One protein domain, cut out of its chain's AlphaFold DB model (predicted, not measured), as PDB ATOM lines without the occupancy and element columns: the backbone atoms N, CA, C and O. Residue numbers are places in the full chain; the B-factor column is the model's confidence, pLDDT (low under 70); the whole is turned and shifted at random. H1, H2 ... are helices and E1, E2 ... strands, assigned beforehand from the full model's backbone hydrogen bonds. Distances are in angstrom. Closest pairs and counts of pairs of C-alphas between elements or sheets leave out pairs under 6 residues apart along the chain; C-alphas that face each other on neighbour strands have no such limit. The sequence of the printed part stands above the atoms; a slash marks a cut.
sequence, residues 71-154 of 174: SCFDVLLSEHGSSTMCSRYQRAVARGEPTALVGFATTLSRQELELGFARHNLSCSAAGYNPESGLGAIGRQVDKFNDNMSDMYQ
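Overview. This is residues 71 to 154 of the 174 residues of an uncharacterized protein of Halomonas sp. LBP4 (UniProt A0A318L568). Helix H2 is the core, with the small hairpin E1 and E2 packed along it, H3 beside the hairpin and H1 across the first end of H2. The longest helix, H4, forms an arm whose residues 147 to 154 stick out. The printed part has 84 residues, in the order H1, H2, E1, E2, H3, H4, with one antiparallel sheet, E1 - E2; the class is mostly helix. It is compact, with a radius of gyration of the C-alphas of 12.8 A and spans of 37 by 27 by 21 A.

Arrangement. H1, residues 71 to 80, is close to but not clearly touching H2, residues 82 to 95; their closest C-alphas, Leu 77 and Met 85, are 7.1 A apart. Their lines are about perpendicular, at 85 degrees. E1, residues 99 to 102, has its closest C-alpha to H2 at Ala 100, 5.3 A from that of Ala 92. E1 and E2, residues 106 to 109, form an antiparallel hairpin; N 100 and O 108 are within hydrogen-bond range at 2.8 A. H3, residues 110 to 119, touches H2 at a steep tilt of 38 degrees, opposite ways; the closest C-alphas, Tyr 89 and Arg 110, are 6.8 A apart. H4, residues 135 to 154, is apart from H1, H3, E1 and E2. H4 is close to but not clearly touching H2; the closest C-alphas, Ser 87 and Leu 135, are 8.0 A apart. In H1, H2, H3 and H4 every O i to N i+4 pair is within hydrogen-bond range.

Along the chain. H1 begins at C-alpha 71 (8.105, -31.933, -43.748) and is 14.2 A long; H2 is 19.9 A, E1 9.4 A, E2 10.0 A and H3 14.4 A. H4, 27.5 A, ends at C-alpha 154 (-12.758, -4.438, -46.299).

Size, cuts and confidence. The C-alphas farthest apart, those of Asn 121 and Gln 154, are 39.4 A apart. The printed part has no cut. The link from H3 to H4, residues 120 to 134, is long. Residues 102 to 105 and 126 to 154 have pLDDT under 70.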
ATOM      1  N   SER A  71       7.057 -32.541 -44.574       94.19
ATOM      2  CA  SER A  71       8.105 -31.933 -43.748       94.19
ATOM      3  C   SER A  71       7.808 -30.472 -43.388       94.19
ATOM      4  O   SER A  71       8.171 -30.026 -42.305       94.19
ATOM      5  N   CYS A  72       7.093 -29.727 -44.241       91.69
ATOM      6  CA  CYS A  72       6.662 -28.374 -43.910       91.69
ATOM      7  C   CYS A  72       5.594 -28.354 -42.822       91.69
ATOM      8  O   CYS A  72       5.663 -27.524 -41.918       91.69
ATOM      9  N   PHE A  73       4.647 -29.291 -42.848       92.75
ATOM     10  CA  PHE A  73       3.744 -29.467 -41.717       92.75
ATOM     11  C   PHE A  73       4.516 -29.807 -40.434       92.75
ATOM     12  O   PHE A  73       4.191 -29.273 -39.379       92.75
ATOM     13  N   ASP A  74       5.556 -30.641 -40.513       93.25
ATOM     14  CA  ASP A  74       6.364 -31.023 -39.349       93.25
ATOM     15  C   ASP A  74       7.105 -29.815 -38.746       93.25
ATOM     16  O   ASP A  74       7.118 -29.650 -37.526       93.25
ATOM     17  N   VAL A  75       7.638 -28.918 -39.588       91.69
ATOM     18  CA  VAL A  75       8.212 -27.627 -39.160       91.69
ATOM     19  C   VAL A  75       7.162 -26.775 -38.449       91.69
ATOM     20  O   VAL A  75       7.406 -26.287 -37.346       91.69
ATOM     21  N   LEU A  76       5.973 -26.626 -39.039       90.00
ATOM     22  CA  LEU A  76       4.893 -25.839 -38.442       90.00
ATOM     23  C   LEU A  76       4.405 -26.446 -37.120       90.00
ATOM     24  O   LEU A  76       4.103 -25.707 -36.183       90.00
ATOM     25  N   LEU A  77       4.327 -27.775 -37.027       89.62
ATOM     26  CA  LEU A  77       3.947 -28.483 -35.807       89.62
ATOM     27  C   LEU A  77       5.000 -28.297 -34.711       89.62
ATOM     28  O   LEU A  77       4.632 -28.095 -33.555       89.62
ATOM     29  N   SER A  78       6.284 -28.340 -35.071       88.81
ATOM     30  CA  SER A  78       7.389 -28.072 -34.149       88.81
ATOM     31  C   SER A  78       7.362 -26.632 -33.629       88.81
ATOM     32  O   SER A  78       7.605 -26.421 -32.445       88.81
ATOM     33  N   GLU A  79       7.053 -25.658 -34.490       86.31
ATOM     34  CA  GLU A  79       7.033 -24.237 -34.123       86.31
ATOM     35  C   GLU A  79       5.812 -23.874 -33.264       86.31
ATOM     36  O   GLU A  79       5.933 -23.251 -32.211       86.31
ATOM     37  N   HIS A  80       4.610 -24.277 -33.692       82.50
ATOM     38  CA  HIS A  80       3.361 -23.882 -33.023       82.50
ATOM     39  C   HIS A  80       2.972 -24.804 -31.866       82.50
ATOM     40  O   HIS A  80       2.219 -24.401 -30.973       82.50
ATOM     41  N   GLY A  81       3.450 -26.047 -31.883       84.12
ATOM     42  CA  GLY A  81       3.089 -27.090 -30.932       84.12
ATOM     43  C   GLY A  81       1.739 -27.756 -31.224       84.12
ATOM     44  O   GLY A  81       0.792 -27.160 -31.751       84.12
ATOM     45  N   SER A  82       1.627 -29.022 -30.812       84.62
ATOM     46  CA  SER A  82       0.434 -29.854 -31.021       84.62
ATOM     47  C   SER A  82      -0.816 -29.311 -30.324       84.62
ATOM     48  O   SER A  82      -1.909 -29.387 -30.881       84.62
ATOM     49  N   SER A  83      -0.677 -28.712 -29.139       80.88
ATOM     50  CA  SER A  83      -1.794 -28.122 -28.390       80.88
ATOM     51  C   SER A  83      -2.422 -26.937 -29.128       80.88
ATOM     52  O   SER A  83      -3.646 -26.871 -29.260       80.88
ATOM     53  N   THR A  84      -1.594 -26.032 -29.658       82.06
ATOM     54  CA  THR A  84      -2.035 -24.883 -30.456       82.06
ATOM     55  C   THR A  84      -2.717 -25.355 -31.732       82.06
ATOM     56  O   THR A  84      -3.839 -24.934 -32.011       82.06
ATOM     57  N   MET A  85      -2.085 -26.265 -32.482       86.19
ATOM     58  CA  MET A  85      -2.669 -26.802 -33.712       86.19
ATOM     59  C   MET A  85      -4.002 -27.510 -33.456       86.19
ATOM     60  O   MET A  85      -4.981 -27.214 -34.142       86.19
ATOM     61  N   CYS A  86      -4.086 -28.373 -32.435       85.06
ATOM     62  CA  CYS A  86      -5.340 -29.028 -32.059       85.06
ATOM     63  C   CYS A  86      -6.424 -28.010 -31.693       85.06
ATOM     64  O   CYS A  86      -7.550 -28.130 -32.166       85.06
ATOM     65  N   SER A  87      -6.105 -26.997 -30.881       82.56
ATOM     66  CA  SER A  87      -7.083 -25.984 -30.462       82.56
ATOM     67  C   SER A  87      -7.651 -25.207 -31.654       82.56
ATOM     68  O   SER A  87      -8.858 -24.971 -31.737       82.56
ATOM     69  N   ARG A  88      -6.793 -24.845 -32.614       82.88
ATOM     70  CA  ARG A  88      -7.201 -24.112 -33.818       82.88
ATOM     71  C   ARG A  88      -7.998 -24.986 -34.781       82.88
ATOM     72  O   ARG A  88      -9.022 -24.527 -35.282       82.88
ATOM     73  N   TYR A  89      -7.609 -26.249 -34.948       87.12
ATOM     74  CA  TYR A  89      -8.402 -27.239 -35.677       87.12
ATOM     75  C   TYR A  89      -9.798 -27.420 -35.067       87.12
ATOM     76  O   TYR A  89     -10.797 -27.316 -35.772       87.12
ATOM     77  N   GLN A  90      -9.885 -27.627 -33.751       84.75
ATOM     78  CA  GLN A  90     -11.155 -27.807 -33.042       84.75
ATOM     79  C   GLN A  90     -12.093 -26.611 -33.236       84.75
ATOM     80  O   GLN A  90     -13.278 -26.806 -33.501       84.75
ATOM     81  N   ARG A  91     -11.562 -25.382 -33.155       81.31
ATOM     82  CA  ARG A  91     -12.320 -24.157 -33.449       81.31
ATOM     83  C   ARG A  91     -12.830 -24.151 -34.890       81.31
ATOM     84  O   ARG A  91     -14.015 -23.901 -35.091       81.31
ATOM     85  N   ALA A  92     -11.957 -24.414 -35.867       80.88
ATOM     86  CA  ALA A  92     -12.331 -24.417 -37.281       80.88
ATOM     87  C   ALA A  92     -13.437 -25.446 -37.564       80.88
ATOM     88  O   ALA A  92     -14.463 -25.107 -38.148       80.88
ATOM     89  N   VAL A  93     -13.302 -26.673 -37.044       81.12
ATOM     90  CA  VAL A  93     -14.332 -27.722 -37.144       81.12
ATOM     91  C   VAL A  93     -15.645 -27.282 -36.500       81.12
ATOM     92  O   VAL A  93     -16.692 -27.388 -37.133       81.12
ATOM     93  N   ALA A  94     -15.605 -26.767 -35.267       78.12
ATOM     94  CA  ALA A  94     -16.802 -26.348 -34.538       78.12
ATOM     95  C   ALA A  94     -17.558 -25.203 -35.231       78.12
ATOM     96  O   ALA A  94     -18.768 -25.074 -35.062       78.12
ATOM     97  N   ARG A  95     -16.853 -24.379 -36.012       73.12
ATOM     98  CA  ARG A  95     -17.425 -23.265 -36.780       73.12
ATOM     99  C   ARG A  95     -17.754 -23.612 -38.230       73.12
ATOM    100  O   ARG A  95     -18.330 -22.781 -38.922       73.12
ATOM    101  N   GLY A  96     -17.406 -24.812 -38.693       76.25
ATOM    102  CA  GLY A  96     -17.542 -25.185 -40.100       76.25
ATOM    103  C   GLY A  96     -16.603 -24.410 -41.031       76.25
ATOM    104  O   GLY A  96     -16.884 -24.303 -42.221       76.25
ATOM    105  N   GLU A  97     -15.501 -23.869 -40.508       79.25
ATOM    106  CA  GLU A  97     -14.498 -23.166 -41.303       79.25
ATOM    107  C   GLU A  97     -13.653 -24.183 -42.105       79.25
ATOM    108  O   GLU A  97     -13.256 -25.228 -41.573       79.25
ATOM    109  N   PRO A  98     -13.364 -23.909 -43.390       76.56
ATOM    110  CA  PRO A  98     -12.559 -24.798 -44.232       76.56
ATOM    111  C   PRO A  98     -11.059 -24.739 -43.900       76.56
ATOM    112  O   PRO A  98     -10.299 -25.640 -44.266       76.56
ATOM    113  N   THR A  99     -10.633 -23.690 -43.201       81.94
ATOM    114  CA  THR A  99      -9.248 -23.412 -42.827       81.94
ATOM    115  C   THR A  99      -9.170 -23.071 -41.341       81.94
ATOM    116  O   THR A  99     -10.164 -22.702 -40.719       81.94
ATOM    117  N   ALA A 100      -7.988 -23.216 -40.749       79.06
ATOM    118  CA  ALA A 100      -7.718 -22.785 -39.388       79.06
ATOM    119  C   ALA A 100      -6.525 -21.832 -39.373       79.06
ATOM    120  O   ALA A 100      -5.470 -22.138 -39.930       79.06
ATOM    121  N   LEU A 101      -6.671 -20.712 -38.668       75.81
ATOM    122  CA  LEU A 101      -5.549 -19.839 -38.351       75.81
ATOM    123  C   LEU A 101      -4.760 -20.421 -37.172       75.81
ATOM    124  O   LEU A 101      -5.195 -20.367 -36.020       75.81
ATOM    125  N   VAL A 102      -3.593 -20.978 -37.467       68.88
ATOM    126  CA  VAL A 102      -2.603 -21.471 -36.514       68.88
ATOM    127  C   VAL A 102      -1.586 -20.363 -36.212       68.88
ATOM    128  O   VAL A 102      -1.004 -19.747 -37.105       68.88
ATOM    129  N   GLY A 103      -1.387 -20.061 -34.928       63.97
ATOM    130  CA  GLY A 103      -0.565 -18.920 -34.513       63.97
ATOM    131  C   GLY A 103      -1.166 -17.573 -34.944       63.97
ATOM    132  O   GLY A 103      -2.384 -17.403 -34.928       63.97
ATOM    133  N   PHE A 104      -0.306 -16.609 -35.285       52.28
ATOM    134  CA  PHE A 104      -0.714 -15.248 -35.669       52.28
ATOM    135  C   PHE A 104      -0.834 -15.047 -37.195       52.28
ATOM    136  O   PHE A 104      -1.421 -14.064 -37.627       52.28
ATOM    137  N   ALA A 105      -0.319 -15.971 -38.022       60.31
ATOM    138  CA  ALA A 105      -0.269 -15.780 -39.483       60.31
ATOM    139  C   ALA A 105      -0.191 -17.074 -40.327       60.31
ATOM    140  O   ALA A 105       0.154 -17.009 -41.506       60.31
ATOM    141  N   THR A 106      -0.428 -18.262 -39.756       72.00
ATOM    142  CA  THR A 106      -0.371 -19.525 -40.522       72.00
ATOM    143  C   THR A 106      -1.781 -20.033 -40.769       72.00
ATOM    144  O   THR A 106      -2.385 -20.615 -39.876       72.00
ATOM    145  N   THR A 107      -2.325 -19.820 -41.960       77.94
ATOM    146  CA  THR A 107      -3.603 -20.430 -42.341       77.94
ATOM    147  C   THR A 107      -3.324 -21.813 -42.912       77.94
ATOM    148  O   THR A 107      -2.530 -21.936 -43.833       77.94
ATOM    149  N   LEU A 108      -3.950 -22.852 -42.362       81.12
ATOM    150  CA  LEU A 108      -3.867 -24.220 -42.883       81.12
ATOM    151  C   LEU A 108      -5.252 -24.709 -43.260       81.12
ATOM    152  O   LEU A 108      -6.224 -24.420 -42.557       81.12
ATOM    153  N   SER A 109      -5.359 -25.492 -44.330       84.62
ATOM    154  CA  SER A 109      -6.624 -26.163 -44.617       84.62
ATOM    155  C   SER A 109      -6.930 -27.214 -43.548       84.62
ATOM    156  O   SER A 109      -6.039 -27.858 -42.983       84.62
ATOM    157  N   ARG A 110      -8.221 -27.430 -43.279       84.88
ATOM    158  CA  ARG A 110      -8.659 -28.482 -42.354       84.88
ATOM    159  C   ARG A 110      -8.128 -29.858 -42.767       84.88
ATOM    160  O   ARG A 110      -7.699 -30.629 -41.916       84.88
ATOM    161  N   GLN A 111      -8.115 -30.137 -44.069       84.06
ATOM    162  CA  GLN A 111      -7.625 -31.400 -44.616       84.06
ATOM    163  C   GLN A 111      -6.129 -31.611 -44.335       84.06
ATOM    164  O   GLN A 111      -5.724 -32.717 -43.986       84.06
ATOM    165  N   GLU A 112      -5.301 -30.572 -44.462       86.56
ATOM    166  CA  GLU A 112      -3.866 -30.664 -44.153       86.56
ATOM    167  C   GLU A 112      -3.605 -30.916 -42.674       86.56
ATOM    168  O   GLU A 112      -2.732 -31.713 -42.338       86.56
ATOM    169  N   LEU A 113      -4.389 -30.279 -41.801       88.38
ATOM    170  CA  LEU A 113      -4.349 -30.538 -40.365       88.38
ATOM    171  C   LEU A 113      -4.709 -31.993 -40.057       88.38
ATOM    172  O   LEU A 113      -3.973 -32.656 -39.338       88.38
ATOM    173  N   GLU A 114      -5.787 -32.517 -40.639       89.00
ATOM    174  CA  GLU A 114      -6.225 -33.905 -40.432       89.00
ATOM    175  C   GLU A 114      -5.177 -34.925 -40.898       89.00
ATOM    176  O   GLU A 114      -4.858 -35.862 -40.165       89.00
ATOM    177  N   LEU A 115      -4.593 -34.719 -42.083       88.88
ATOM    178  CA  LEU A 115      -3.526 -35.573 -42.614       88.88
ATOM    179  C   LEU A 115      -2.263 -35.513 -41.745       88.88
ATOM    180  O   LEU A 115      -1.680 -36.550 -41.421       88.88
ATOM    181  N   GLY A 116      -1.858 -34.309 -41.341       91.00
ATOM    182  CA  GLY A 116      -0.704 -34.110 -40.473       91.00
ATOM    183  C   GLY A 116      -0.905 -34.735 -39.091       91.00
ATOM    184  O   GLY A 116      -0.036 -35.456 -38.606       91.00
ATOM    185  N   PHE A 117      -2.074 -34.554 -38.475       92.06
ATOM    186  CA  PHE A 117      -2.401 -35.189 -37.198       92.06
ATOM    187  C   PHE A 117      -2.399 -36.711 -37.286       92.06
ATOM    188  O   PHE A 117      -1.836 -37.356 -36.403       92.06
ATOM    189  N   ALA A 118      -2.951 -37.287 -38.357       89.12
ATOM    190  CA  ALA A 118      -2.912 -38.729 -38.575       89.12
ATOM    191  C   ALA A 118      -1.468 -39.253 -38.665       89.12
ATOM    192  O   ALA A 118      -1.141 -40.253 -38.027       89.12
ATOM    193  N   ARG A 119      -0.583 -38.549 -39.386       92.25
ATOM    194  CA  ARG A 119       0.842 -38.909 -39.493       92.25
ATOM    195  C   ARG A 119       1.571 -38.844 -38.149       92.25
ATOM    196  O   ARG A 119       2.404 -39.700 -37.869       92.25
ATOM    197  N   HIS A 120       1.245 -37.856 -37.318       90.12
ATOM    198  CA  HIS A 120       1.858 -37.650 -35.999       90.12
ATOM    199  C   HIS A 120       1.143 -38.378 -34.853       90.12
ATOM    200  O   HIS A 120       1.499 -38.189 -33.692       90.12
ATOM    201  N   ASN A 121       0.137 -39.207 -35.158       89.94
ATOM    202  CA  ASN A 121      -0.698 -39.896 -34.171       89.94
ATOM    203  C   ASN A 121      -1.307 -38.937 -33.119       89.94
ATOM    204  O   ASN A 121      -1.380 -39.239 -31.926       89.94
ATOM    205  N   LEU A 122      -1.717 -37.745 -33.563       87.31
ATOM    206  CA  LEU A 122      -2.360 -36.727 -32.739       87.31
ATOM    207  C   LEU A 122      -3.881 -36.858 -32.842       87.31
ATOM    208  O   LEU A 122      -4.450 -36.873 -33.930       87.31
ATOM    209  N   SER A 123      -4.556 -36.907 -31.694       85.88
ATOM    210  CA  SER A 123      -6.017 -36.973 -31.623       85.88
ATOM    211  C   SER A 123      -6.591 -35.646 -31.129       85.88
ATOM    212  O   SER A 123      -6.689 -35.406 -29.925       85.88
ATOM    213  N   CYS A 124      -7.017 -34.792 -32.060       82.75
ATOM    214  CA  CYS A 124      -7.668 -33.519 -31.761       82.75
ATOM    215  C   CYS A 124      -9.198 -33.659 -31.917       82.75
ATOM    216  O   CYS A 124      -9.727 -33.538 -33.016       82.75
ATOM    217  N   SER A 125      -9.943 -33.921 -30.836       78.38
ATOM    218  CA  SER A 125     -11.414 -34.051 -30.913       78.38
ATOM    219  C   SER A 125     -12.117 -32.697 -30.816       78.38
ATOM    220  O   SER A 125     -11.911 -31.975 -29.843       78.38
ATOM    221  N   ALA A 126     -12.984 -32.367 -31.776       66.12
ATOM    222  CA  ALA A 126     -13.817 -31.158 -31.735       66.12
ATOM    223  C   ALA A 126     -15.046 -31.283 -30.813       66.12
ATOM    224  O   ALA A 126     -15.652 -30.273 -30.464       66.12
ATOM    225  N   ALA A 127     -15.395 -32.500 -30.374       61.75
ATOM    226  CA  ALA A 127     -16.611 -32.775 -29.600       61.75
ATOM    227  C   ALA A 127     -16.654 -32.087 -28.220       61.75
ATOM    228  O   ALA A 127     -17.722 -31.965 -27.629       61.75
ATOM    229  N   GLY A 128     -15.502 -31.636 -27.708       54.84
ATOM    230  CA  GLY A 128     -15.372 -30.914 -26.437       54.84
ATOM    231  C   GLY A 128     -14.994 -29.438 -26.580       54.84
ATOM    232  O   GLY A 128     -14.601 -28.830 -25.584       54.84
ATOM    233  N   TYR A 129     -15.047 -28.857 -27.786       59.19
ATOM    234  CA  TYR A 129     -14.702 -27.447 -27.973       59.19
ATOM    235  C   TYR A 129     -15.737 -26.551 -27.284       59.19
ATOM    236  O   TYR A 129     -16.837 -26.337 -27.790       59.19
ATOM    237  N   ASN A 130     -15.371 -26.020 -26.119       58.09
ATOM    238  CA  ASN A 130     -16.151 -25.006 -25.430       58.09
ATOM    239  C   ASN A 130     -15.583 -23.616 -25.779       58.09
ATOM    240  O   ASN A 130     -14.492 -23.273 -25.310       58.09
ATOM    241  N   PRO A 131     -16.310 -22.786 -26.552       54.31
ATOM    242  CA  PRO A 131     -15.864 -21.434 -26.889       54.31
ATOM    243  C   PRO A 131     -15.735 -20.523 -25.655       54.31
ATOM    244  O   PRO A 131     -15.146 -19.445 -25.746       54.31
ATOM    245  N   GLU A 132     -16.272 -20.938 -24.504       46.12
ATOM    246  CA  GLU A 132     -16.345 -20.140 -23.280       46.12
ATOM    247  C   GLU A 132     -15.254 -20.449 -22.243       46.12
ATOM    248  O   GLU A 132     -15.107 -19.690 -21.288       46.12
ATOM    249  N   SER A 133     -14.452 -21.507 -22.418       43.50
ATOM    250  CA  SER A 133     -13.425 -21.902 -21.438       43.50
ATOM    251  C   SER A 133     -11.992 -21.606 -21.900       43.50
ATOM    252  O   SER A 133     -11.610 -21.959 -23.016       43.50
ATOM    253  N   GLY A 134     -11.171 -21.022 -21.015       53.19
ATOM    254  CA  GLY A 134      -9.710 -20.920 -21.161       53.19
ATOM    255  C   GLY A 134      -9.239 -20.305 -22.487       53.19
ATOM    256  O   GLY A 134      -9.578 -19.167 -22.809       53.19
ATOM    257  N   LEU A 135      -8.469 -21.072 -23.268       43.09
ATOM    258  CA  LEU A 135      -7.952 -20.690 -24.592       43.09
ATOM    259  C   LEU A 135      -9.051 -20.297 -25.597       43.09
ATOM    260  O   LEU A 135      -8.753 -19.553 -26.522       43.09
ATOM    261  N   GLY A 136     -10.312 -20.707 -25.407       42.56
ATOM    262  CA  GLY A 136     -11.451 -20.237 -26.208       42.56
ATOM    263  C   GLY A 136     -11.770 -18.750 -25.996       42.56
ATOM    264  O   GLY A 136     -12.137 -18.054 -26.939       42.56
ATOM    265  N   ALA A 137     -11.527 -18.211 -24.794       46.69
ATOM    266  CA  ALA A 137     -11.662 -16.778 -24.511       46.69
ATOM    267  C   ALA A 137     -10.524 -15.948 -25.135       46.69
ATOM    268  O   ALA A 137     -10.772 -14.846 -25.623       46.69
ATOM    269  N   ILE A 138      -9.304 -16.498 -25.188       46.62
ATOM    270  CA  ILE A 138      -8.182 -15.922 -25.954       46.62
ATOM    271  C   ILE A 138      -8.459 -16.054 -27.456       46.62
ATOM    272  O   ILE A 138      -8.241 -15.111 -28.210       46.62
ATOM    273  N   GLY A 139      -9.035 -17.180 -27.882       46.19
ATOM    274  CA  GLY A 139      -9.563 -17.405 -29.222       46.19
ATOM    275  C   GLY A 139     -10.543 -16.311 -29.626       46.19
ATOM    276  O   GLY A 139     -10.340 -15.713 -30.666       46.19
ATOM    277  N   ARG A 140     -11.499 -15.942 -28.759       50.31
ATOM    278  CA  ARG A 140     -12.411 -14.804 -28.980       50.31
ATOM    279  C   ARG A 140     -11.700 -13.450 -29.069       50.31
ATOM    280  O   ARG A 140     -12.176 -12.585 -29.789       50.31
ATOM    281  N   GLN A 141     -10.590 -13.233 -28.359       49.88
ATOM    282  CA  GLN A 141      -9.803 -11.997 -28.503       49.88
ATOM    283  C   GLN A 141      -9.041 -11.954 -29.831       49.88
ATOM    284  O   GLN A 141      -9.009 -10.907 -30.468       49.88
ATOM    285  N   VAL A 142      -8.486 -13.088 -30.266       49.59
ATOM    286  CA  VAL A 142      -7.857 -13.232 -31.587       49.59
ATOM    287  C   VAL A 142      -8.903 -13.149 -32.697       49.59
ATOM    288  O   VAL A 142      -8.652 -12.509 -33.703       49.59
ATOM    289  N   ASP A 143     -10.094 -13.708 -32.497       46.44
ATOM    290  CA  ASP A 143     -11.225 -13.588 -33.417       46.44
ATOM    291  C   ASP A 143     -11.677 -12.139 -33.513       46.44
ATOM    292  O   ASP A 143     -11.776 -11.610 -34.601       46.44
ATOM    293  N   LYS A 144     -11.830 -11.444 -32.384       49.22
ATOM    294  CA  LYS A 144     -12.173 -10.020 -32.381       49.22
ATOM    295  C   LYS A 144     -11.084  -9.165 -33.031       49.22
ATOM    296  O   LYS A 144     -11.393  -8.139 -33.623       49.22
ATOM    297  N   PHE A 145      -9.820  -9.567 -32.917       50.25
ATOM    298  CA  PHE A 145      -8.716  -8.937 -33.634       50.25
ATOM    299  C   PHE A 145      -8.790  -9.220 -35.141       50.25
ATOM    300  O   PHE A 145      -8.698  -8.283 -35.923       50.25
ATOM    301  N   ASN A 146      -9.019 -10.469 -35.549       45.78
ATOM    302  CA  ASN A 146      -9.126 -10.877 -36.949       45.78
ATOM    303  C   ASN A 146     -10.360 -10.291 -37.637       45.78
ATOM    304  O   ASN A 146     -10.240  -9.796 -38.749       45.78
ATOM    305  N   ASP A 147     -11.509 -10.292 -36.966       49.69
ATOM    306  CA  ASP A 147     -12.753  -9.683 -37.429       49.69
ATOM    307  C   ASP A 147     -12.559  -8.169 -37.566       49.69
ATOM    308  O   ASP A 147     -12.868  -7.609 -38.610       49.69
ATOM    309  N   ASN A 148     -11.932  -7.511 -36.579       50.62
ATOM    310  CA  ASN A 148     -11.593  -6.088 -36.687       50.62
ATOM    311  C   ASN A 148     -10.606  -5.803 -37.825       50.62
ATOM    312  O   ASN A 148     -10.756  -4.797 -38.509       50.62
ATOM    313  N   MET A 149      -9.590  -6.644 -38.028       47.75
ATOM    314  CA  MET A 149      -8.613  -6.463 -39.104       47.75
ATOM    315  C   MET A 149      -9.252  -6.712 -40.473       47.75
ATOM    316  O   MET A 149      -9.055  -5.912 -41.382       47.75
ATOM    317  N   SER A 150     -10.066  -7.760 -40.614       42.50
ATOM    318  CA  SER A 150     -10.827  -8.057 -41.831       42.50
ATOM    319  C   SER A 150     -11.810  -6.931 -42.158       42.50
ATOM    320  O   SER A 150     -11.833  -6.454 -43.291       42.50
ATOM    321  N   ASP A 151     -12.541  -6.420 -41.162       44.03
ATOM    322  CA  ASP A 151     -13.402  -5.242 -41.313       44.03
ATOM    323  C   ASP A 151     -12.593  -3.987 -41.663       44.03
ATOM    324  O   ASP A 151     -13.053  -3.161 -42.450       44.03
ATOM    325  N   MET A 152     -11.388  -3.814 -41.115       49.59
ATOM    326  CA  MET A 152     -10.513  -2.688 -41.458       49.59
ATOM    327  C   MET A 152     -10.039  -2.744 -42.915       49.59
ATOM    328  O   MET A 152     -10.086  -1.716 -43.594       49.59
ATOM    329  N   TYR A 153      -9.645  -3.923 -43.406       46.81
ATOM    330  CA  TYR A 153      -9.235  -4.129 -44.798       46.81
ATOM    331  C   TYR A 153     -10.402  -3.984 -45.776       46.81
ATOM    332  O   TYR A 153     -10.258  -3.342 -46.814       46.81
ATOM    333  N   GLN A 154     -11.575  -4.526 -45.440       47.47
ATOM    334  CA  GLN A 154     -12.758  -4.438 -46.299       47.47
ATOM    335  C   GLN A 154     -13.362  -3.028 -46.336       47.47
ATOM    336  O   GLN A 154     -13.917  -2.632 -47.359       47.47
TER     337      GLN A 154